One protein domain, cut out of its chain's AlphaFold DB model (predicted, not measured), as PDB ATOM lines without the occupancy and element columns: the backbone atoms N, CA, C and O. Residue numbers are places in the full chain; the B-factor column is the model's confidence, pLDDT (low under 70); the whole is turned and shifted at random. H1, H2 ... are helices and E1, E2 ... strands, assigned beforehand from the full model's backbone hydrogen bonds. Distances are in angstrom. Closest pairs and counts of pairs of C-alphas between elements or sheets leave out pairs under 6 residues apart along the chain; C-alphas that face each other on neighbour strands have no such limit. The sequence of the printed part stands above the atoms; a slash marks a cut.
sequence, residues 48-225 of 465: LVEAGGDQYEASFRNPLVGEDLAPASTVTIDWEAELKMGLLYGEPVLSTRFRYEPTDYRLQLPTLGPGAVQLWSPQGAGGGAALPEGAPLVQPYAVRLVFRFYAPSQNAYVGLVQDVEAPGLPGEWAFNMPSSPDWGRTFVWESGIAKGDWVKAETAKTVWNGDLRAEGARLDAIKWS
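What this domain is: This is residues 48 to 225 of the 465 residues of an uncharacterized protein of Martelella sp. AD-3 (UniProt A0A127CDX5). The model is a long, narrow sandwich of two twisted sheets, partly face to face with their strands crossed; E1, E2 and E3 cover the smaller sheet of E6, E5 and E7. The larger sheet reaches well beyond the smaller one at the end where E4 and the loop of residues 61 to 72 lie, and H1 sits at the opposite end. The printed part has 178 residues with seven named strands and one named helix, in the order E1 E2 E3 E4 E5 E6 H1 E7, and its class is mostly strand. The sheets, in the orders E1 E2 E3 E4 and E6 E5 E7, are both antiparallel. The whole is loose, with a radius of gyration of the C-alphas of 19.7 A, and elongated, spanning 59 by 33 by 24 A.

Where its parts are: E1, residues 48 to 60, begins with C-alpha 48 at (39.453, 71.586, 134.109) and is 33.0 A long. E2, residues 73 to 88, is 42.8 A long. E3, residues 91 to 110, is the longest strand by residues, 48.2 A from first to last C-alpha, and bends by 83 degrees at residue 104. E4 is residues 117 to 121. E5, residues 139 to 151, is 34.8 A long, and E6, residues 156 to 164, is 26.2 A. H1 is residues 201 to 208. E7, residues 213 to 225, is 34.9 A long and ends with C-alpha 225 at (13.587, 75.540, 119.421).

How they stand to each other: E1 to E4 form a meander, each strand the antiparallel neighbour of the one before. Within hydrogen-bond range are N 51 and O 81 of E1 and E2, at 2.8 A, N 82 and O 97 of E2 and E3, at 2.9 A, and N 107 and O 120 of E3 and E4, at 2.8 A. The pairing of E3 is staggered: its residues 91 to 106 pair with E2, and 107 to 110 with E4. In the other sheet, N 147 and O 160 of the hairpin E5 and E6 are 2.9 A apart, and N 148 and O 216 of E5 and E7 are 2.8 A apart. Between the sheets, the closest C-alphas of E1 and E7, Ala 51 and Gly 216, are 4.8 A apart; those of E3 and E6, Thr 96 and Gln 162, are 6.9 A apart. H1 only grazes both sheets, with its residues 204 to 208; every O i to N i+4 pair in it is within hydrogen-bond range. E4 and E5 are apart.

The domain as a whole: The two C-alphas farthest apart, those of Pro 114 and Ser 153, are 61.4 A from each other. The printed part has no cut. The links E1 to E2, E4 to E5 and E6 to H1 are long; in the last, residues 174 to 175 pair with 97 to 98 of E3, and 188 to 189 with 158 to 159 of E6, both antiparallel. The mean pLDDT of the printed part is 82.5, with 27 residues under 70: 52 to 55, 61 to 72, 110 to 117 and 125 to 127.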
ATOM      1  N   LEU A  48      40.773  72.165 134.314       74.00
ATOM      2  CA  LEU A  48      39.453  71.586 134.109       74.00
ATOM      3  C   LEU A  48      38.571  71.944 135.305       74.00
ATOM      4  O   LEU A  48      38.984  71.797 136.457       74.00
ATOM      5  N   VAL A  49      37.373  72.431 135.019       75.56
ATOM      6  CA  VAL A  49      36.374  72.819 136.008       75.56
ATOM      7  C   VAL A  49      35.085  72.096 135.670       75.56
ATOM      8  O   VAL A  49      34.471  72.377 134.645       75.56
ATOM      9  N   GLU A  50      34.675  71.186 136.539       75.50
ATOM     10  CA  GLU A  50      33.413  70.461 136.420       75.50
ATOM     11  C   GLU A  50      32.337  71.180 137.244       75.50
ATOM     12  O   GLU A  50      32.588  71.630 138.367       75.50
ATOM     13  N   ALA A  51      31.139  71.317 136.684       70.44
ATOM     14  CA  ALA A  51      29.989  71.894 137.357       70.44
ATOM     15  C   ALA A  51      28.694  71.199 136.914       70.44
ATOM     16  O   ALA A  51      28.548  70.809 135.763       70.44
ATOM     17  N   GLY A  52      27.728  71.083 137.819       59.88
ATOM     18  CA  GLY A  52      26.401  70.550 137.512       59.88
ATOM     19  C   GLY A  52      25.343  71.196 138.391       59.88
ATOM     20  O   GLY A  52      25.659  71.744 139.453       59.88
ATOM     21  N   GLY A  53      24.099  71.167 137.925       61.91
ATOM     22  CA  GLY A  53      22.944  71.648 138.670       61.91
ATOM     23  C   GLY A  53      21.801  70.646 138.599       61.91
ATOM     24  O   GLY A  53      21.462  70.171 137.519       61.91
ATOM     25  N   ASP A  54      21.193  70.370 139.754       53.50
ATOM     26  CA  ASP A  54      20.188  69.309 139.895       53.50
ATOM     27  C   ASP A  54      18.853  69.619 139.199       53.50
ATOM     28  O   ASP A  54      18.073  68.701 139.001       53.50
ATOM     29  N   GLN A  55      18.538  70.886 138.886       69.31
ATOM     30  CA  GLN A  55      17.286  71.231 138.201       69.31
ATOM     31  C   GLN A  55      17.303  72.655 137.616       69.31
ATOM     32  O   GLN A  55      17.548  73.630 138.334       69.31
ATOM     33  N   TYR A  56      16.990  72.796 136.326       76.56
ATOM     34  CA  TYR A  56      16.669  74.071 135.677       76.56
ATOM     35  C   TYR A  56      15.281  73.997 135.043       76.56
ATOM     36  O   TYR A  56      15.019  73.120 134.223       76.56
ATOM     37  N   GLU A  57      14.401  74.928 135.409       78.81
ATOM     38  CA  GLU A  57      13.048  75.039 134.862       78.81
ATOM     39  C   GLU A  57      12.937  76.302 134.005       78.81
ATOM     40  O   GLU A  57      13.188  77.417 134.471       78.81
ATOM     41  N   ALA A  58      12.531  76.127 132.750       75.81
ATOM     42  CA  ALA A  58      12.187  77.212 131.846       75.81
ATOM     43  C   ALA A  58      10.693  77.204 131.542       75.81
ATOM     44  O   ALA A  58      10.092  76.158 131.303       75.81
ATOM     45  N   SER A  59      10.114  78.401 131.480       74.44
ATOM     46  CA  SER A  59       8.774  78.629 130.952       74.44
ATOM     47  C   SER A  59       8.860  79.519 129.720       74.44
ATOM     48  O   SER A  59       9.437  80.603 129.783       74.44
ATOM     49  N   PHE A  60       8.267  79.091 128.611       71.44
ATOM     50  CA  PHE A  60       8.187  79.883 127.385       71.44
ATOM     51  C   PHE A  60       6.786  79.808 126.784       71.44
ATOM     52  O   PHE A  60       6.070  78.816 126.912       71.44
ATOM     53  N   ARG A  61       6.365  80.893 126.140       65.88
ATOM     54  CA  ARG A  61       5.057  80.984 125.488       65.88
ATOM     55  C   ARG A  61       5.255  81.007 123.989       65.88
ATOM     56  O   ARG A  61       6.156  81.679 123.496       65.88
ATOM     57  N   ASN A  62       4.399  80.284 123.278       60.03
ATOM     58  CA  ASN A  62       4.344  80.411 121.835       60.03
ATOM     59  C   ASN A  62       3.705  81.778 121.503       60.03
ATOM     60  O   ASN A  62       2.571  82.009 121.929       60.03
ATOM     61  N   PRO A  63       4.392  82.680 120.777       56.91
ATOM     62  CA  PRO A  63       3.878  84.018 120.471       56.91
ATOM     63  C   PRO A  63       2.597  84.000 119.625       56.91
ATOM     64  O   PRO A  63       1.873  84.992 119.591       56.91
ATOM     65  N   LEU A  64       2.286  82.876 118.971       55.31
ATOM     66  CA  LEU A  64       1.047  82.676 118.216       55.31
ATOM     67  C   LEU A  64      -0.166  82.406 119.116       55.31
ATOM     68  O   LEU A  64      -1.298  82.394 118.633       55.31
ATOM     69  N   VAL A  65       0.041  82.188 120.417       56.69
ATOM     70  CA  VAL A  65      -1.038  81.965 121.376       56.69
ATOM     71  C   VAL A  65      -1.188  83.199 122.251       56.69
ATOM     72  O   VAL A  65      -0.289  83.538 123.016       56.69
ATOM     73  N   GLY A  66      -2.341  83.869 122.146       54.06
ATOM     74  CA  GLY A  66      -2.668  85.010 123.004       54.06
ATOM     75  C   GLY A  66      -2.484  84.670 124.488       54.06
ATOM     76  O   GLY A  66      -2.788  83.552 124.910       54.06
ATOM     77  N   GLU A  67      -1.988  85.637 125.268       53.69
ATOM     78  CA  GLU A  67      -1.511  85.442 126.650       53.69
ATOM     79  C   GLU A  67      -2.541  84.783 127.593       53.69
ATOM     80  O   GLU A  67      -2.153  84.102 128.544       53.69
ATOM     81  N   ASP A  68      -3.835  84.907 127.278       55.44
ATOM     82  CA  ASP A  68      -4.957  84.489 128.123       55.44
ATOM     83  C   ASP A  68      -5.532  83.088 127.818       55.44
ATOM     84  O   ASP A  68      -6.421  82.629 128.537       55.44
ATOM     85  N   LEU A  69      -5.076  82.390 126.767       55.31
ATOM     86  CA  LEU A  69      -5.798  81.213 126.243       55.31
ATOM     87  C   LEU A  69      -5.239  79.837 126.654       55.31
ATOM     88  O   LEU A  69      -5.951  78.845 126.499       55.31
ATOM     89  N   ALA A  70      -4.016  79.732 127.196       56.88
ATOM     90  CA  ALA A  70      -3.475  78.447 127.675       56.88
ATOM     91  C   ALA A  70      -2.224  78.573 128.588       56.88
ATOM     92  O   ALA A  70      -1.569  79.623 128.611       56.88
ATOM     93  N   PRO A  71      -1.893  77.515 129.368       66.62
ATOM     94  CA  PRO A  71      -0.669  77.462 130.170       66.62
ATOM     95  C   PRO A  71       0.583  77.527 129.285       66.62
ATOM     96  O   PRO A  71       0.579  77.020 128.165       66.62
ATOM     97  N   ALA A  72       1.644  78.157 129.802       69.88
ATOM     98  CA  ALA A  72       2.931  78.251 129.115       69.88
ATOM     99  C   ALA A  72       3.540  76.861 128.877       69.88
ATOM    100  O   ALA A  72       3.268  75.921 129.630       69.88
ATOM    101  N   SER A  73       4.399  76.756 127.863       78.50
ATOM    102  CA  SER A  73       5.281  75.602 127.742       78.50
ATOM    103  C   SER A  73       6.274  75.615 128.896       78.50
ATOM    104  O   SER A  73       6.842  76.662 129.203       78.50
ATOM    105  N   THR A  74       6.498  74.465 129.514       84.12
ATOM    106  CA  THR A  74       7.465  74.274 130.593       84.12
ATOM    107  C   THR A  74       8.425  73.165 130.208       84.12
ATOM    108  O   THR A  74       7.987  72.103 129.768       84.12
ATOM    109  N   VAL A  75       9.721  73.385 130.389       85.12
ATOM    110  CA  VAL A  75      10.736  72.338 130.248       85.12
ATOM    111  C   VAL A  75      11.629  72.371 131.474       85.12
ATOM    112  O   VAL A  75      12.136  73.427 131.852       85.12
ATOM    113  N   THR A  76      11.810  71.203 132.073       86.75
ATOM    114  CA  THR A  76      12.705  70.972 133.198       86.75
ATOM    115  C   THR A  76      13.834  70.075 132.725       86.75
ATOM    116  O   THR A  76      13.581  69.029 132.123       86.75
ATOM    117  N   ILE A  77      15.069  70.490 132.987       89.00
ATOM    118  CA  ILE A  77      16.268  69.721 132.662       89.00
ATOM    119  C   ILE A  77      17.169  69.571 133.880       89.00
ATOM    120  O   ILE A  77      17.318  70.506 134.675       89.00
ATOM    121  N   ASP A  78      17.830  68.427 133.946       90.81
ATOM    122  CA  ASP A  78      19.065  68.253 134.699       90.81
ATOM    123  C   ASP A  78      20.221  68.579 133.752       90.81
ATOM    124  O   ASP A  78      20.111  68.373 132.537       90.81
ATOM    125  N   TRP A  79      21.321  69.129 134.263       92.62
ATOM    126  CA  TRP A  79      22.423  69.537 133.396       92.62
ATOM    127  C   TRP A  79      23.791  69.434 134.057       92.62
ATOM    128  O   TRP A  79      23.970  69.632 135.262       92.62
ATOM    129  N   GLU A  80      24.778  69.187 133.208       92.56
ATOM    130  CA  GLU A  80      26.188  69.144 133.548       92.56
ATOM    131  C   GLU A  80      26.977  69.988 132.550       92.56
ATOM    132  O   GLU A  80      26.653  70.062 131.362       92.56
ATOM    133  N   ALA A  81      28.029  70.637 133.032       92.75
ATOM    134  CA  ALA A  81      28.930  71.419 132.215       92.75
ATOM    135  C   ALA A  81      30.373  71.260 132.684       92.75
ATOM    136  O   ALA A  81      30.667  71.207 133.878       92.75
ATOM    137  N   GLU A  82      31.297  71.269 131.737       92.19
ATOM    138  CA  GLU A  82      32.719  71.303 132.039       92.19
ATOM    139  C   GLU A  82      33.389  72.418 131.264       92.19
ATOM    140  O   GLU A  82      33.211  72.535 130.055       92.19
ATOM    141  N   LEU A  83      34.192  73.207 131.965       90.94
ATOM    142  CA  LEU A  83      35.021  74.251 131.396       90.94
ATOM    143  C   LEU A  83      36.480  73.805 131.413       90.94
ATOM    144  O   LEU A  83      37.065  73.565 132.470       90.94
ATOM    145  N   LYS A  84      37.088  73.779 130.235       89.12
ATOM    146  CA  LYS A  84      38.532  73.754 130.046       89.12
ATOM    147  C   LYS A  84      39.019  75.176 129.803       89.12
ATOM    148  O   LYS A  84      38.535  75.865 128.906       89.12
ATOM    149  N   MET A  85      39.994  75.603 130.592       88.69
ATOM    150  CA  MET A  85      40.653  76.895 130.432       88.69
ATOM    151  C   MET A  85      42.164  76.712 130.328       88.69
ATOM    152  O   MET A  85      42.769  75.987 131.118       88.69
ATOM    153  N   GLY A  86      42.777  77.380 129.361       84.69
ATOM    154  CA  GLY A  86      44.215  77.327 129.128       84.69
ATOM    155  C   GLY A  86      44.736  78.632 128.547       84.69
ATOM    156  O   GLY A  86      43.962  79.532 128.215       84.69
ATOM    157  N   LEU A  87      46.057  78.740 128.462       81.62
ATOM    158  CA  LEU A  87      46.714  79.817 127.737       81.62
ATOM    159  C   LEU A  87      47.263  79.271 126.431       81.62
ATOM    160  O   LEU A  87      47.900  78.223 126.414       81.62
ATOM    161  N   LEU A  88      47.055  80.015 125.352       71.81
ATOM    162  CA  LEU A  88      47.715  79.766 124.083       71.81
ATOM    163  C   LEU A  88      48.351  81.064 123.598       71.81
ATOM    164  O   LEU A  88      47.680  82.085 123.455       71.81
ATOM    165  N   TYR A  89      49.671  81.051 123.401       74.31
ATOM    166  CA  TYR A  89      50.453  82.252 123.078       74.31
ATOM    167  C   TYR A  89      50.169  83.445 124.020       74.31
ATOM    168  O   TYR A  89      50.136  84.607 123.594       74.31
ATOM    169  N   GLY A  90      49.945  83.150 125.308       75.62
ATOM    170  CA  GLY A  90      49.653  84.130 126.358       75.62
ATOM    171  C   GLY A  90      48.237  84.718 126.347       75.62
ATOM    172  O   GLY A  90      47.964  85.616 127.146       75.62
ATOM    173  N   GLU A  91      47.346  84.233 125.479       79.62
ATOM    174  CA  GLU A  91      45.928  84.602 125.472       79.62
ATOM    175  C   GLU A  91      45.079  83.507 126.115       79.62
ATOM    176  O   GLU A  91      45.407  82.323 125.985       79.62
ATOM    177  N   PRO A  92      43.999  83.873 126.822       85.06
ATOM    178  CA  PRO A  92      43.105  82.897 127.407       85.06
ATOM    179  C   PRO A  92      42.321  82.212 126.296       85.06
ATOM    180  O   PRO A  92      41.817  82.854 125.370       85.06
ATOM    181  N   VAL A  93      42.206  80.896 126.409       84.12
ATOM    182  CA  VAL A  93      41.381  80.091 125.523       84.12
ATOM    183  C   VAL A  93      40.500  79.179 126.359       84.12
ATOM    184  O   VAL A  93      40.948  78.557 127.326       84.12
ATOM    185  N   LEU A  94      39.219  79.174 126.013       87.19
ATOM    186  CA  LEU A  94      38.140  78.610 126.803       87.19
ATOM    187  C   LEU A  94      37.339  77.659 125.922       87.19
ATOM    188  O   LEU A  94      36.890  78.033 124.838       87.19
ATOM    189  N   SER A  95      37.149  76.440 126.403       88.12
ATOM    190  CA  SER A  95      36.302  75.437 125.769       88.12
ATOM    191  C   SER A  95      35.377  74.863 126.822       88.12
ATOM    192  O   SER A  95      35.808  74.501 127.913       88.12
ATOM    193  N   THR A  96      34.095  74.818 126.506       91.00
ATOM    194  CA  THR A  96      33.055  74.303 127.382       91.00
ATOM    195  C   THR A  96      32.367  73.146 126.701       91.00
ATOM    196  O   THR A  96      32.066  73.219 125.510       91.00
ATOM    197  N   ARG A  97      32.072  72.098 127.463       92.50
ATOM    198  CA  ARG A  97      31.073  71.110 127.073       92.50
ATOM    199  C   ARG A  97      29.880  71.167 128.003       92.50
ATOM    200  O   ARG A  97      30.024  71.480 129.181       92.50
ATOM    201  N   PHE A  98      28.714  70.881 127.455       94.00
ATOM    202  CA  PHE A  98      27.438  70.883 128.144       94.00
ATOM    203  C   PHE A  98      26.670  69.621 127.773       94.00
ATOM    204  O   PHE A  98      26.744  69.148 126.639       94.00
ATOM    205  N   ARG A  99      25.955  69.084 128.750       93.38
ATOM    206  CA  ARG A  99      25.057  67.947 128.613       93.38
ATOM    207  C   ARG A  99      23.802  68.241 129.413       93.38
ATOM    208  O   ARG A  99      23.881  68.812 130.500       93.38
ATOM    209  N   TYR A 100      22.657  67.818 128.899       92.06
ATOM    210  CA  TYR A 100      21.380  67.972 129.582       92.06
ATOM    211  C   TYR A 100      20.524  66.715 129.462       92.06
ATOM    212  O   TYR A 100      20.655  65.965 128.497       92.06
ATOM    213  N   GLU A 101      19.627  66.521 130.424       90.38
ATOM    214  CA  GLU A 101      18.622  65.461 130.423       90.38
ATOM    215  C   GLU A 101      17.247  66.063 130.761       90.38
ATOM    216  O   GLU A 101      17.078  66.638 131.838       90.38
ATOM    217  N   PRO A 102      16.248  65.986 129.866       86.69
ATOM    218  CA  PRO A 102      14.893  66.443 130.158       86.69
ATOM    219  C   PRO A 102      14.224  65.574 131.227       86.69
ATOM    220  O   PRO A 102      14.041  64.374 131.034       86.69
ATOM    221  N   THR A 103      13.783  66.185 132.327       84.19
ATOM    222  CA  THR A 103      13.080  65.489 133.418       84.19
ATOM    223  C   THR A 103      11.568  65.702 133.397       84.19
ATOM    224  O   THR A 103      10.816  64.802 133.774       84.19
ATOM    225  N   ASP A 104      11.097  66.851 132.906       82.69
ATOM    226  CA  ASP A 104       9.680  67.111 132.625       82.69
ATOM    227  C   ASP A 104       9.540  68.049 131.422       82.69
ATOM    228  O   ASP A 104      10.357  68.947 131.215       82.69
ATOM    229  N   TYR A 105       8.493  67.859 130.624       81.81
ATOM    230  CA  TYR A 105       8.179  68.753 129.517       81.81
ATOM    231  C   TYR A 105       6.680  68.838 129.248       81.81
ATOM    232  O   TYR A 105       5.955  67.843 129.175       81.81
ATOM    233  N   ARG A 106       6.212  70.070 129.058       84.06
ATOM    234  CA  ARG A 106       4.855  70.402 128.635       84.06
ATOM    235  C   ARG A 106       4.958  71.465 127.567       84.06
ATOM    236  O   ARG A 106       5.474  72.543 127.816       84.06
ATOM    237  N   LEU A 107       4.499  71.154 126.370       79.81
ATOM    238  CA  LEU A 107       4.704  71.970 125.188       79.81
ATOM    239  C   LEU A 107       3.362  72.444 124.672       79.81
ATOM    240  O   LEU A 107       2.489  71.655 124.323       79.81
ATOM    241  N   GLN A 108       3.199  73.752 124.636       78.56
ATOM    242  CA  GLN A 108       2.042  74.395 124.059       78.56
ATOM    243  C   GLN A 108       2.264  74.522 122.550       78.56
ATOM    244  O   GLN A 108       2.954  75.433 122.087       78.56
ATOM    245  N   LEU A 109       1.682  73.600 121.787       73.12
ATOM    246  CA  LEU A 109       1.832  73.564 120.336       73.12
ATOM    247  C   LEU A 109       0.513  73.948 119.664       73.12
ATOM    248  O   LEU A 109      -0.561  73.547 120.136       73.12
ATOM    249  N   PRO A 110       0.557  74.712 118.562       65.38
ATOM    250  CA  PRO A 110      -0.630  74.909 117.760       65.38
ATOM    251  C   PRO A 110      -1.074  73.551 117.213       65.38
ATOM    252  O   PRO A 110      -0.268  72.711 116.811       65.38
ATOM    253  N   THR A 111      -2.378  73.307 117.211       63.41
ATOM    254  CA  THR A 111      -2.921  72.239 116.371       63.41
ATOM    255  C   THR A 111      -2.917  72.768 114.936       63.41
ATOM    256  O   THR A 111      -3.197  73.943 114.755       63.41
ATOM    257  N   LEU A 112      -2.571  71.940 113.943       60.88
ATOM    258  CA  LEU A 112      -2.538  72.274 112.501       60.88
ATOM    259  C   LEU A 112      -3.906  72.764 111.947       60.88
ATOM    260  O   LEU A 112      -4.575  72.022 111.243       60.88
ATOM    261  N   GLY A 113      -4.416  73.912 112.366       51.53
ATOM    262  CA  GLY A 113      -5.734  74.453 112.046       51.53
ATOM    263  C   GLY A 113      -6.027  75.718 112.867       51.53
ATOM    264  O   GLY A 113      -5.337  76.000 113.853       51.53
ATOM    265  N   PRO A 114      -7.047  76.505 112.495       43.81
ATOM    266  CA  PRO A 114      -7.234  77.835 113.055       43.81
ATOM    267  C   PRO A 114      -7.591  77.804 114.551       43.81
ATOM    268  O   PRO A 114      -8.590  77.223 114.971       43.81
ATOM    269  N   GLY A 115      -6.770  78.482 115.363       49.91
ATOM    270  CA  GLY A 115      -7.089  78.924 116.728       49.91
ATOM    271  C   GLY A 115      -7.091  77.871 117.843       49.91
ATOM    272  O   GLY A 115      -7.264  78.240 119.004       49.91
ATOM    273  N   ALA A 116      -6.890  76.586 117.544       59.88
ATOM    274  CA  ALA A 116      -6.838  75.542 118.567       59.88
ATOM    275  C   ALA A 116      -5.390  75.225 118.971       59.88
ATOM    276  O   ALA A 116      -4.530  74.941 118.137       59.88
ATOM    277  N   VAL A 117      -5.133  75.246 120.277       69.44
ATOM    278  CA  VAL A 117      -3.832  74.960 120.889       69.44
ATOM    279  C   VAL A 117      -3.964  73.706 121.730       69.44
ATOM    280  O   VAL A 117      -4.981  73.503 122.392       69.44
ATOM    281  N   GLN A 118      -2.934  72.869 121.712       74.88
ATOM    282  CA  GLN A 118      -2.898  71.652 122.501       74.88
ATOM    283  C   GLN A 118      -1.629  71.603 123.339       74.88
ATOM    284  O   GLN A 118      -0.537  71.916 122.867       74.88
ATOM    285  N   LEU A 119      -1.789  71.213 124.602       78.00
ATOM    286  CA  LEU A 119      -0.664  70.915 125.471       78.00
ATOM    287  C   LEU A 119      -0.193  69.493 125.175       78.00
ATOM    288  O   LEU A 119      -0.995  68.565 125.247       78.00
ATOM    289  N   TRP A 120       1.083  69.325 124.861       81.62
ATOM    290  CA  TRP A 120       1.725  68.036 124.634       81.62
ATOM    291  C   TRP A 120       2.710  67.735 125.754       81.62
ATOM    292  O   TRP A 120       3.416  68.622 126.218       81.62
ATOM    293  N   SER A 121       2.767  66.490 126.203       79.25
ATOM    294  CA  SER A 121       3.702  66.029 127.231       79.25
ATOM    295  C   SER A 121       4.147  64.595 126.912       79.25
ATOM    296  O   SER A 121       3.516  63.942 126.081       79.25
ATOM    297  N   PRO A 122       5.217  64.057 127.523       74.06
ATOM    298  CA  PRO A 122       5.689  62.700 127.224       74.06
ATOM    299  C   PRO A 122       4.609  61.655 127.488       74.06
ATOM    300  O   PRO A 122       4.410  60.713 126.733       74.06
ATOM    301  N   GLN A 123       3.931  61.831 128.620       72.50
ATOM    302  CA  GLN A 123       3.045  60.840 129.217       72.50
ATOM    303  C   GLN A 123       1.565  61.204 129.039       72.50
ATOM    304  O   GLN A 123       0.700  60.466 129.501       72.50
ATOM    305  N   GLY A 124       1.251  62.357 128.432       70.75
ATOM    306  CA  GLY A 124      -0.116  62.892 128.394       70.75
ATOM    307  C   GLY A 124      -0.683  63.222 129.785       70.75
ATOM    308  O   GLY A 124      -1.896  63.267 129.987       70.75
ATOM    309  N   ALA A 125       0.180  63.411 130.789       62.06
ATOM    310  CA  ALA A 125      -0.246  63.712 132.152       62.06
ATOM    311  C   ALA A 125      -0.844  65.129 132.249       62.06
ATOM    312  O   ALA A 125      -0.456  66.038 131.515       62.06
ATOM    313  N   GLY A 126      -1.787  65.329 133.177       62.28
ATOM    314  CA  GLY A 126      -2.333  66.658 133.489       62.28
ATOM    315  C   GLY A 126      -3.267  67.262 132.431       62.28
ATOM    316  O   GLY A 126      -3.428  68.477 132.411       62.28
ATOM    317  N   GLY A 127      -3.879  66.441 131.568       63.34
ATOM    318  CA  GLY A 127      -4.827  66.896 130.538       63.34
ATOM    319  C   GLY A 127      -4.186  67.289 129.201       63.34
ATOM    320  O   GLY A 127      -4.877  67.832 128.342       63.34
ATOM    321  N   GLY A 128      -2.888  67.023 129.020       71.06
ATOM    322  CA  GLY A 128      -2.196  67.156 127.736       71.06
ATOM    323  C   GLY A 128      -2.249  65.881 126.887       71.06
ATOM    324  O   GLY A 128      -2.497  64.788 127.387       71.06
ATOM    325  N   ALA A 129      -1.984  66.014 125.591       78.31
ATOM    326  CA  ALA A 129      -1.758  64.899 124.682       78.31
ATOM    327  C   ALA A 129      -0.371  64.281 124.901       78.31
ATOM    328  O   ALA A 129       0.593  64.996 125.165       78.31
ATOM    329  N   ALA A 130      -0.257  62.961 124.759       83.50
ATOM    330  CA  ALA A 130       1.047  62.304 124.734       83.50
ATOM    331  C   ALA A 130       1.762  62.600 123.407       83.50
ATOM    332  O   ALA A 130       1.138  62.480 122.350       83.50
ATOM    333  N   LEU A 131       3.050  62.956 123.446       81.75
ATOM    334  CA  LEU A 131       3.870  63.037 122.235       81.75
ATOM    335  C   LEU A 131       3.900  61.669 121.538       81.75
ATOM    336  O   LEU A 131       4.017  60.639 122.209       81.75
ATOM    337  N   PRO A 132       3.778  61.632 120.202       82.44
ATOM    338  CA  PRO A 132       3.854  60.379 119.477       82.44
ATOM    339  C   PRO A 132       5.270  59.808 119.543       82.44
ATOM    340  O   PRO A 132       6.258  60.541 119.611       82.44
ATOM    341  N   GLU A 133       5.361  58.482 119.498       83.31
ATOM    342  CA  GLU A 133       6.641  57.781 119.453       83.31
ATOM    343  C   GLU A 133       7.484  58.284 118.270       83.31
ATOM    344  O   GLU A 133       6.968  58.468 117.165       83.31
ATOM    345  N   GLY A 134       8.768  58.545 118.519       83.44
ATOM    346  CA  GLY A 134       9.702  59.061 117.516       83.44
ATOM    347  C   GLY A 134       9.637  60.571 117.259       83.44
ATOM    348  O   GLY A 134      10.478  61.066 116.515       83.44
ATOM    349  N   ALA A 135       8.705  61.316 117.872       85.25
ATOM    350  CA  ALA A 135       8.734  62.775 117.782       85.25
ATOM    351  C   ALA A 135      10.027  63.334 118.400       85.25
ATOM    352  O   ALA A 135      10.368  62.954 119.526       85.25
ATOM    353  N   PRO A 136      10.728  64.254 117.711       85.38
ATOM    354  CA  PRO A 136      11.881  64.919 118.292       85.38
ATOM    355  C   PRO A 136      11.439  65.778 119.482       85.38
ATOM    356  O   PRO A 136      10.353  66.359 119.493       85.38
ATOM    357  N   LEU A 137      12.285  65.849 120.508       81.81
ATOM    358  CA  LEU A 137      12.048  66.734 121.642       81.81
ATOM    359  C   LEU A 137      12.360  68.184 121.261       81.81
ATOM    360  O   LEU A 137      13.093  68.449 120.311       81.81
ATOM    361  N   VAL A 138      11.816  69.118 122.038       82.06
ATOM    362  CA  VAL A 138      12.206  70.529 121.967       82.06
ATOM    363  C   VAL A 138      13.644  70.669 122.434       82.06
ATOM    364  O   VAL A 138      14.035  70.092 123.451       82.06
ATOM    365  N   GLN A 139      14.431  71.414 121.667       84.31
ATOM    366  CA  GLN A 139      15.876  71.450 121.833       84.31
ATOM    367  C   GLN A 139      16.302  72.779 122.448       84.31
ATOM    368  O   GLN A 139      15.843  73.833 121.990       84.31
ATOM    369  N   PRO A 140      17.160  72.765 123.480       89.19
ATOM    370  CA  PRO A 140      17.814  73.978 123.912       89.19
ATOM    371  C   PRO A 140      18.807  74.428 122.832       89.19
ATOM    372  O   PRO A 140      19.381  73.611 122.120       89.19
ATOM    373  N   TYR A 141      19.017  75.731 122.713       89.88
ATOM    374  CA  TYR A 141      20.081  76.330 121.909       89.88
ATOM    375  C   TYR A 141      20.520  77.647 122.550       89.88
ATOM    376  O   TYR A 141      19.807  78.194 123.401       89.88
ATOM    377  N   ALA A 142      21.696  78.150 122.166       88.56
ATOM    378  CA  ALA A 142      22.291  79.358 122.745       88.56
ATOM    379  C   ALA A 142      22.277  79.328 124.292       88.56
ATOM    380  O   ALA A 142      21.732  80.214 124.961       88.56
ATOM    381  N   VAL A 143      22.816  78.246 124.860       92.00
ATOM    382  CA  VAL A 143      22.892  78.006 126.306       92.00
ATOM    383  C   VAL A 143      24.022  78.842 126.893       92.00
ATOM    384  O   VAL A 143      25.192  78.604 126.611       92.00
ATOM    385  N   ARG A 144      23.682  79.795 127.756       93.00
ATOM    386  CA  ARG A 144      24.633  80.687 128.419       93.00
ATOM    387  C   ARG A 144      24.919  80.217 129.837       93.00
ATOM    388  O   ARG A 144      24.039  80.222 130.703       93.00
ATOM    389  N   LEU A 145      26.172  79.865 130.086       92.75
ATOM    390  CA  LEU A 145      26.704  79.402 131.363       92.75
ATOM    391  C   LEU A 145      27.590  80.474 131.994       92.75
ATOM    392  O   LEU A 145      28.363  81.149 131.313       92.75
ATOM    393  N   VAL A 146      27.527  80.592 133.319       93.25
ATOM    394  CA  VAL A 146      28.473  81.395 134.103       93.25
ATOM    395  C   VAL A 146      29.160  80.497 135.118       93.25
ATOM    396  O   VAL A 146      28.558  80.101 136.117       93.25
ATOM    397  N   PHE A 147      30.433  80.195 134.866       92.94
ATOM    398  CA  PHE A 147      31.300  79.475 135.795       92.94
ATOM    399  C   PHE A 147      31.796  80.439 136.863       92.94
ATOM    400  O   PHE A 147      32.424  81.452 136.555       92.94
ATOM    401  N   ARG A 148      31.496  80.144 138.125       93.38
ATOM    402  CA  ARG A 148      31.803  81.012 139.258       93.38
ATOM    403  C   ARG A 148      33.059  80.538 139.972       93.38
ATOM    404  O   ARG A 148      33.194  79.373 140.347       93.38
ATOM    405  N   PHE A 149      33.936  81.496 140.235       93.50
ATOM    406  CA  PHE A 149      35.197  81.288 140.917       93.50
ATOM    407  C   PHE A 149      35.362  82.257 142.076       93.50
ATOM    408  O   PHE A 149      35.034  83.442 141.974       93.50
ATOM    409  N   TYR A 150      35.945  81.773 143.164       93.69
ATOM    410  CA  TYR A 150      36.523  82.631 144.182       93.69
ATOM    411  C   TYR A 150      37.969  82.968 143.807       93.69
ATOM    412  O   TYR A 150      38.774  82.067 143.568       93.69
ATOM    413  N   ALA A 151      38.299  84.259 143.778       93.25
ATOM    414  CA  ALA A 151      39.645  84.766 143.531       93.25
ATOM    415  C   ALA A 151      40.230  85.344 144.836       93.25
ATOM    416  O   ALA A 151      39.979  86.512 145.160       93.25
ATOM    417  N   PRO A 152      41.043  84.580 145.596       91.56
ATOM    418  CA  PRO A 152      41.614  85.022 146.868       91.56
ATOM    419  C   PRO A 152      42.475  86.280 146.739       91.56
ATOM    420  O   PRO A 152      42.464  87.117 147.636       91.56
ATOM    421  N   SER A 153      43.179  86.447 145.613       88.69
ATOM    422  CA  SER A 153      44.022  87.622 145.347       88.69
ATOM    423  C   SER A 153      43.230  88.929 145.276       88.69
ATOM    424  O   SER A 153      43.784  89.993 145.531       88.69
ATOM    425  N   GLN A 154      41.939  88.845 144.949       91.12
ATOM    426  CA  GLN A 154      41.020  89.981 144.887       91.12
ATOM    427  C   GLN A 154      40.016  89.979 146.045       91.12
ATOM    428  O   GLN A 154      39.238  90.920 146.175       91.12
ATOM    429  N   ASN A 155      40.023  88.929 146.878       92.38
ATOM    430  CA  ASN A 155      39.025  88.685 147.920       92.38
ATOM    431  C   ASN A 155      37.582  88.849 147.394       92.38
ATOM    432  O   ASN A 155      36.743  89.498 148.021       92.38
ATOM    433  N   ALA A 156      37.317  88.316 146.198       94.06
ATOM    434  CA  ALA A 156      36.073  88.535 145.469       94.06
ATOM    435  C   ALA A 156      35.717  87.345 144.572       94.06
ATOM    436  O   ALA A 156      36.566  86.525 144.217       94.06
ATOM    437  N   TYR A 157      34.443  87.278 144.190       95.19
ATOM    438  CA  TYR A 157      33.932  86.339 143.201       95.19
ATOM    439  C   TYR A 157      34.005  86.904 141.792       95.19
ATOM    440  O   TYR A 157      33.586  88.041 141.548       95.19
ATOM    441  N   VAL A 158      34.467  86.067 140.872       96.06
ATOM    442  CA  VAL A 158      34.495  86.330 139.435       96.06
ATOM    443  C   VAL A 158      33.736  85.233 138.695       96.06
ATOM    444  O   VAL A 158      33.719  84.079 139.121       96.06
ATOM    445  N   GLY A 159      33.076  85.607 137.611       94.69
ATOM    446  CA  GLY A 159      32.380  84.720 136.696       94.69
ATOM    447  C   GLY A 159      33.121  84.640 135.370       94.69
ATOM    448  O   GLY A 159      33.753  85.609 134.952       94.69
ATOM    449  N   LEU A 160      33.026  83.501 134.704       93.94
ATOM    450  CA  LEU A 160      33.493  83.296 133.342       93.94
ATOM    451  C   LEU A 160      32.306  82.821 132.507       93.94
ATOM    452  O   LEU A 160      31.694  81.796 132.813       93.94
ATOM    453  N   VAL A 161      31.948  83.623 131.506       92.19
ATOM    454  CA  VAL A 161      30.756  83.423 130.675       92.19
ATOM    455  C   VAL A 161      31.117  82.561 129.476       92.19
ATOM    456  O   VAL A 161      32.114  82.846 128.810       92.19
ATOM    457  N   GLN A 162      30.325  81.530 129.199       91.50
ATOM    458  CA  GLN A 162      30.465  80.680 128.018       91.50
ATOM    459  C   GLN A 162      29.101  80.419 127.403       91.50
ATOM    460  O   GLN A 162      28.141  80.145 128.120       91.50
ATOM    461  N   ASP A 163      29.049  80.473 126.079       90.25
ATOM    462  CA  ASP A 163      27.854  80.188 125.301       90.25
ATOM    463  C   ASP A 163      28.055  78.854 124.565       90.25
ATOM    464  O   ASP A 163      29.098  78.627 123.948       90.25
ATOM    465  N   VAL A 164      27.085  77.946 124.676       90.19
ATOM    466  CA  VAL A 164      27.006  76.681 123.934       90.19
ATOM    467  C   VAL A 164      25.838  76.804 122.964       90.19
ATOM    468  O   VAL A 164      24.674  76.711 123.356       90.19
ATOM    469  N   GLU A 165      26.150  77.042 121.691       86.56
ATOM    470  CA  GLU A 165      25.135  77.311 120.667       86.56
ATOM    471  C   GLU A 165      24.264  76.087 120.367       86.56
ATOM    472  O   GLU A 165      23.039  76.203 120.325       86.56
ATOM    473  N   ALA A 166      24.885  74.911 120.235       87.19
ATOM    474  CA  ALA A 166      24.234  73.659 119.859       87.19
ATOM    475  C   ALA A 166      24.468  72.571 120.928       87.19
ATOM    476  O   ALA A 166      25.420  71.800 120.809       87.19
ATOM    477  N   PRO A 167      23.641  72.479 121.984       83.88
ATOM    478  CA  PRO A 167      23.845  71.561 123.112       83.88
ATOM    479  C   PRO A 167      23.624  70.055 122.827       83.88
ATOM    480  O   PRO A 167      23.554  69.276 123.770       83.88
ATOM    481  N   GLY A 168      23.600  69.608 121.565       84.56
ATOM    482  CA  GLY A 168      23.516  68.182 121.203       84.56
ATOM    483  C   GLY A 168      22.171  67.526 121.535       84.56
ATOM    484  O   GLY A 168      21.182  68.210 121.790       84.56
ATOM    485  N   LEU A 169      22.113  66.190 121.476       87.69
ATOM    486  CA  LEU A 169      20.946  65.428 121.932       87.69
ATOM    487  C   LEU A 169      20.942  65.267 123.463       87.69
ATOM    488  O   LEU A 169      22.004  65.312 124.087       87.69
ATOM    489  N   PRO A 170      19.769  65.002 124.073       89.25
ATOM    490  CA  PRO A 170      19.682  64.605 125.477       89.25
ATOM    491  C   PRO A 170      20.674  63.494 125.838       89.25
ATOM    492  O   PRO A 170      20.801  62.506 125.112       89.25
ATOM    493  N   GLY A 171      21.389  63.674 126.945       89.38
ATOM    494  CA  GLY A 171      22.392  62.737 127.446       89.38
ATOM    495  C   GLY A 171      23.743  62.767 126.716       89.38
ATOM    496  O   GLY A 171      24.716  62.197 127.225       89.38
ATOM    497  N   GLU A 172      23.854  63.450 125.575       91.56
ATOM    498  CA  GLU A 172      25.110  63.603 124.838       91.56
ATOM    499  C   GLU A 172      25.891  64.835 125.312       91.56
ATOM    500  O   GLU A 172      25.330  65.851 125.716       91.56
ATOM    501  N   TRP A 173      27.221  64.741 125.269       91.56
ATOM    502  CA  TRP A 173      28.082  65.902 125.462       91.56
ATOM    503  C   TRP A 173      28.184  66.685 124.160       91.56
ATOM    504  O   TRP A 173      28.619  66.143 123.144       91.56
ATOM    505  N   ALA A 174      27.880  67.974 124.224       90.19
ATOM    506  CA  ALA A 174      28.126  68.907 123.141       90.19
ATOM    507  C   ALA A 174      29.132  69.969 123.561       90.19
ATOM    508  O   ALA A 174      29.152  70.410 124.709       90.19
ATOM    509  N   PHE A 175      29.969  70.389 122.620       87.44
ATOM    510  CA  PHE A 175      30.971  71.423 122.845       87.44
ATOM    511  C   PHE A 175      30.449  72.779 122.385       87.44
ATOM    512  O   PHE A 175      29.650  72.864 121.450       87.44
ATOM    513  N   ASN A 176      30.941  73.850 123.001       84.94
ATOM    514  CA  ASN A 176      30.875  75.160 122.379       84.94
ATOM    515  C   ASN A 176      31.895  75.288 121.246       84.94
ATOM    516  O   ASN A 176      32.829  74.496 121.101       84.94
ATOM    517  N   MET A 177      31.723  76.339 120.454       78.56
ATOM    518  CA  MET A 177      32.826  76.895 119.691       78.56
ATOM    519  C   MET A 177      33.852  77.467 120.680       78.56
ATOM    520  O   MET A 177      33.485  78.361 121.452       78.56
ATOM    521  N   PRO A 178      35.109  76.975 120.706       81.25
ATOM    522  CA  PRO A 178      36.097  77.496 121.639       81.25
ATOM    523  C   PRO A 178      36.278  79.003 121.454       81.25
ATOM    524  O   PRO A 178      36.292  79.508 120.332       81.25
ATOM    525  N   SER A 179      36.433  79.726 122.560       80.00
ATOM    526  CA  SER A 179      36.567  81.183 122.566       80.00
ATOM    527  C   SER A 179      37.959  81.598 123.033       80.00
ATOM    528  O   SER A 179      38.539  80.963 123.910       80.00
ATOM    529  N   SER A 180      38.493  82.682 122.465       81.62
ATOM    530  CA  SER A 180      39.713  83.335 122.949       81.62
ATOM    531  C   SER A 180      39.414  84.808 123.212       81.62
ATOM    532  O   SER A 180      39.628  85.654 122.346       81.62
ATOM    533  N   PRO A 181      38.785  85.126 124.358       81.25
ATOM    534  CA  PRO A 181      38.456  86.503 124.677       81.25
ATOM    535  C   PRO A 181      39.722  87.303 124.984       81.25
ATOM    536  O   PRO A 181      40.652  86.797 125.605       81.25
ATOM    537  N   ASP A 182      39.710  88.600 124.684       81.56
ATOM    538  CA  ASP A 182      40.704  89.509 125.254       81.56
ATOM    539  C   ASP A 182      40.705  89.412 126.784       81.56
ATOM    540  O   ASP A 182      39.665  89.211 127.419       81.56
ATOM    541  N   TRP A 183      41.849  89.690 127.409       85.88
ATOM    542  CA  TRP A 183      41.976  89.708 128.871       85.88
ATOM    543  C   TRP A 183      40.940  90.592 129.587       85.88
ATOM    544  O   TRP A 183      40.504  90.273 130.689       85.88
ATOM    545  N   GLY A 184      40.518  91.702 128.972       86.50
ATOM    546  CA  GLY A 184      39.465  92.579 129.509       86.50
ATOM    547  C   GLY A 184      38.038  92.032 129.356       86.50
ATOM    548  O   GLY A 184      37.085  92.701 129.743       86.50
ATOM    549  N   ARG A 185      37.885  90.853 128.750       88.19
ATOM    550  CA  ARG A 185      36.626  90.148 128.475       88.19
ATOM    551  C   ARG A 185      36.650  88.697 128.971       88.19
ATOM    552  O   ARG A 185      35.756  87.926 128.646       88.19
ATOM    553  N   THR A 186      37.651  88.305 129.759       89.56
ATOM    554  CA  THR A 186      37.764  86.932 130.281       89.56
ATOM    555  C   THR A 186      36.867  86.694 131.493       89.56
ATOM    556  O   THR A 186      36.229  85.650 131.596       89.56
ATOM    557  N   PHE A 187      36.811  87.659 132.416       95.00
ATOM    558  CA  PHE A 187      36.069  87.538 133.670       95.00
ATOM    559  C   PHE A 187      35.089  88.695 133.863       95.00
ATOM    560  O   PHE A 187      35.390  89.837 133.517       95.00
ATOM    561  N   VAL A 188      33.965  88.413 134.513       95.06
ATOM    562  CA  VAL A 188      33.019  89.398 135.060       95.06
ATOM    563  C   VAL A 188      33.048  89.358 136.582       95.06
ATOM    564  O   VAL A 188      33.308  88.313 137.174       95.06
ATOM    565  N   TRP A 189      32.784  90.468 137.259       95.69
ATOM    566  CA  TRP A 189      32.628  90.451 138.713       95.69
ATOM    567  C   TRP A 189      31.278  89.845 139.106       95.69
ATOM    568  O   TRP A 189      30.227  90.333 138.703       95.69
ATOM    569  N   GLU A 190      31.285  88.827 139.967       93.69
ATOM    570  CA  GLU A 190      30.063  88.183 140.486       93.69
ATOM    571  C   GLU A 190      29.695  88.678 141.899       93.69
ATOM    572  O   GLU A 190      28.640  88.340 142.442       93.69
ATOM    573  N   SER A 191      30.537  89.518 142.507       91.31
ATOM    574  CA  SER A 191      30.318  90.087 143.842       91.31
ATOM    575  C   SER A 191      30.847  91.514 143.968       91.31
ATOM    576  O   SER A 191      31.692  91.942 143.186       91.31
ATOM    577  N   GLY A 192      30.395  92.222 145.004       89.44
ATOM    578  CA  GLY A 192      30.852  93.575 145.320       89.44
ATOM    579  C   GLY A 192      30.132  94.667 144.527       89.44
ATOM    580  O   GLY A 192      29.105  94.426 143.898       89.44
ATOM    581  N   ILE A 193      30.668  95.889 144.600       82.81
ATOM    582  CA  ILE A 193      30.055  97.094 144.009       82.81
ATOM    583  C   ILE A 193      30.092  97.056 142.474       82.81
ATOM    584  O   ILE A 193      29.192  97.582 141.836       82.81
ATOM    585  N   ALA A 194      31.100  96.401 141.894       90.00
ATOM    586  CA  ALA A 194      31.280  96.275 140.448       90.00
ATOM    587  C   ALA A 194      30.589  95.031 139.858       90.00
ATOM    588  O   ALA A 194      30.951  94.588 138.774       90.00
ATOM    589  N   LYS A 195      29.649  94.401 140.581       92.88
ATOM    590  CA  LYS A 195      28.991  93.172 140.118       92.88
ATOM    591  C   LYS A 195      28.341  93.389 138.744       92.88
ATOM    592  O   LYS A 195      27.544  94.305 138.581       92.88
ATOM    593  N   GLY A 196      28.637  92.496 137.803       90.00
ATOM    594  CA  GLY A 196      28.190  92.556 136.410       90.00
ATOM    595  C   GLY A 196      29.173  93.253 135.467       90.00
ATOM    596  O   GLY A 196      29.091  93.043 134.258       90.00
ATOM    597  N   ASP A 197      30.136  94.016 135.991       93.69
ATOM    598  CA  ASP A 197      31.160  94.661 135.174       93.69
ATOM    599  C   ASP A 197      32.274  93.681 134.795       93.69
ATOM    600  O   ASP A 197      32.637  92.775 135.554       93.69
ATOM    601  N   TRP A 198      32.874  93.905 133.627       94.62
ATOM    602  CA  TRP A 198      34.052  93.165 133.184       94.62
ATOM    603  C   TRP A 198      35.277  93.490 134.047       94.62
ATOM    604  O   TRP A 198      35.545  94.645 134.396       94.62
ATOM    605  N   VAL A 199      36.058  92.461 134.363       94.69
ATOM    606  CA  VAL A 199      37.339  92.599 135.055       94.69
ATOM    607  C   VAL A 199      38.361  93.191 134.082       94.69
ATOM    608  O   VAL A 199      38.526  92.715 132.962       94.69
ATOM    609  N   LYS A 200      39.078  94.234 134.514       94.00
ATOM    610  CA  LYS A 200      40.137  94.862 133.707       94.00
ATOM    611  C   LYS A 200      41.242  93.863 133.364       94.00
ATOM    612  O   LYS A 200      41.566  93.004 134.180       94.00
ATOM    613  N   ALA A 201      41.878  94.036 132.206       90.12
ATOM    614  CA  ALA A 201      42.858  93.096 131.667       90.12
ATOM    615  C   ALA A 201      44.019  92.772 132.629       90.12
ATOM    616  O   ALA A 201      44.373  91.603 132.783       90.12
ATOM    617  N   GLU A 202      44.603  93.762 133.318       93.31
ATOM    618  CA  GLU A 202      45.701  93.498 134.260       93.31
ATOM    619  C   GLU A 202      45.227  92.697 135.480       93.31
ATOM    620  O   GLU A 202      45.914  91.790 135.964       93.31
ATOM    621  N   THR A 203      44.018  92.995 135.959       94.12
ATOM    622  CA  THR A 203      43.398  92.270 137.068       94.12
ATOM    623  C   THR A 203      43.020  90.854 136.643       94.12
ATOM    624  O   THR A 203      43.286  89.922 137.390       94.12
ATOM    625  N   ALA A 204      42.489  90.666 135.434       93.12
ATOM    626  CA  ALA A 204      42.130  89.361 134.889       93.12
ATOM    627  C   ALA A 204      43.348  88.433 134.780       93.12
ATOM    628  O   ALA A 204      43.284  87.297 135.243       93.12
ATOM    629  N   LYS A 205      44.492  88.937 134.292       92.44
ATOM    630  CA  LYS A 205      45.772  88.203 134.299       92.44
ATOM    631  C   LYS A 205      46.198  87.800 135.711       92.44
ATOM    632  O   LYS A 205      46.647  86.679 135.936       92.44
ATOM    633  N   THR A 206      46.043  88.708 136.674       92.06
ATOM    634  CA  THR A 206      46.375  88.447 138.086       92.06
ATOM    635  C   THR A 206      45.457  87.392 138.707       92.06
ATOM    636  O   THR A 206      45.910  86.543 139.470       92.06
ATOM    637  N   VAL A 207      44.164  87.437 138.380       91.69
ATOM    638  CA  VAL A 207      43.155  86.457 138.805       91.69
ATOM    639  C   VAL A 207      43.455  85.088 138.199       91.69
ATOM    640  O   VAL A 207      43.483  84.100 138.925       91.69
ATOM    641  N   TRP A 208      43.748  85.040 136.897       91.19
ATOM    642  CA  TRP A 208      44.074  83.816 136.170       91.19
ATOM    643  C   TRP A 208      45.299  83.115 136.749       91.19
ATOM    644  O   TRP A 208      45.228  81.949 137.130       91.19
ATOM    645  N   ASN A 209      46.403  83.849 136.899       89.25
ATOM    646  CA  ASN A 209      47.661  83.320 137.430       89.25
ATOM    647  C   ASN A 209      47.626  83.063 138.949       89.25
ATOM    648  O   ASN A 209      48.576  82.511 139.499       89.25
ATOM    649  N   GLY A 210      46.556  83.472 139.636       86.69
ATOM    650  CA  GLY A 210      46.345  83.221 141.060       86.69
ATOM    651  C   GLY A 210      45.714  81.857 141.367       86.69
ATOM    652  O   GLY A 210      45.457  81.041 140.480       86.69
ATOM    653  N   ASP A 211      45.437  81.639 142.659       87.00
ATOM    654  CA  ASP A 211      44.704  80.479 143.197       87.00
ATOM    655  C   ASP A 211      43.196  80.617 142.931       87.00
ATOM    656  O   ASP A 211      42.424  80.980 143.818       87.00
ATOM    657  N   LEU A 212      42.777  80.416 141.683       88.25
ATOM    658  CA  LEU A 212      41.373  80.497 141.293       88.25
ATOM    659  C   LEU A 212      40.624  79.241 141.765       88.25
ATOM    660  O   LEU A 212      40.909  78.138 141.303       88.25
ATOM    661  N   ARG A 213      39.647  79.397 142.665       89.38
ATOM    662  CA  ARG A 213      38.893  78.266 143.234       89.38
ATOM    663  C   ARG A 213      37.522  78.166 142.591       89.38
ATOM    664  O   ARG A 213      36.714  79.078 142.750       89.38
ATOM    665  N   ALA A 214      37.263  77.075 141.877       87.94
ATOM    666  CA  ALA A 214      35.949  76.809 141.303       87.94
ATOM    667  C   ALA A 214      34.906  76.582 142.408       87.94
ATOM    668  O   ALA A 214      35.157  75.831 143.349       87.94
ATOM    669  N   GLU A 215      33.746  77.229 142.289       87.81
ATOM    670  CA  GLU A 215      32.591  76.978 143.165       87.81
ATOM    671  C   GLU A 215      31.434  76.272 142.448       87.81
ATOM    672  O   GLU A 215      30.599  75.663 143.108       87.81
ATOM    673  N   GLY A 216      31.372  76.356 141.118       86.44
ATOM    674  CA  GLY A 216      30.336  75.729 140.300       86.44
ATOM    675  C   GLY A 216      29.986  76.583 139.087       86.44
ATOM    676  O   GLY A 216      30.707  77.519 138.740       86.44
ATOM    677  N   ALA A 217      28.852  76.289 138.461       89.31
ATOM    678  CA  ALA A 217      28.302  77.072 137.365       89.31
ATOM    679  C   ALA A 217      26.811  77.326 137.585       89.31
ATOM    680  O   ALA A 217      26.146  76.619 138.341       89.31
ATOM    681  N   ARG A 218      26.287  78.340 136.905       89.12
ATOM    682  CA  ARG A 218      24.849  78.587 136.791       89.12
ATOM    683  C   ARG A 218      24.466  78.751 135.328       89.12
ATOM    684  O   ARG A 218      25.220  79.355 134.564       89.12
ATOM    685  N   LEU A 219      23.277  78.277 134.977       89.31
ATOM    686  CA  LEU A 219      22.608  78.641 133.733       89.31
ATOM    687  C   LEU A 219      22.071  80.069 133.863       89.31
ATOM    688  O   LEU A 219      21.274  80.364 134.752       89.31
ATOM    689  N   ASP A 220      22.561  80.964 133.013       89.69
ATOM    690  CA  ASP A 220      22.146  82.369 132.956       89.69
ATOM    691  C   ASP A 220      20.975  82.550 131.987       89.69
ATOM    692  O   ASP A 220      20.006  83.235 132.309       89.69
ATOM    693  N   ALA A 221      21.035  81.893 130.824       88.50
ATOM    694  CA  ALA A 221      19.977  81.909 129.819       88.50
ATOM    695  C   ALA A 221      20.003  80.645 128.946       88.50
ATOM    696  O   ALA A 221      21.067  80.089 128.693       88.50
ATOM    697  N   ILE A 222      18.833  80.221 128.466       89.19
ATOM    698  CA  ILE A 222      18.657  79.160 127.464       89.19
ATOM    699  C   ILE A 222      17.562  79.614 126.495       89.19
ATOM    700  O   ILE A 222      16.537  80.142 126.934       89.19
ATOM    701  N   LYS A 223      17.755  79.398 125.191       87.94
ATOM    702  CA  LYS A 223      16.680  79.488 124.195       87.94
ATOM    703  C   LYS A 223      16.193  78.089 123.821       87.94
ATOM    704  O   LYS A 223      16.913  77.116 123.999       87.94
ATOM    705  N   TRP A 224      14.969  77.993 123.311       85.25
ATOM    706  CA  TRP A 224      14.319  76.721 122.991       85.25
ATOM    707  C   TRP A 224      13.780  76.744 121.571       85.25
ATOM    708  O   TRP A 224      13.104  77.703 121.206       85.25
ATOM    709  N   SER A 225      14.082  75.711 120.787       84.12
ATOM    710  CA  SER A 225      13.587  75.540 119.421       84.12
ATOM    711  C   SER A 225      12.573  74.404 119.365       84.12
ATOM    712  O   SER A 225      12.825  73.303 119.864       84.12
TER     713      SER A 225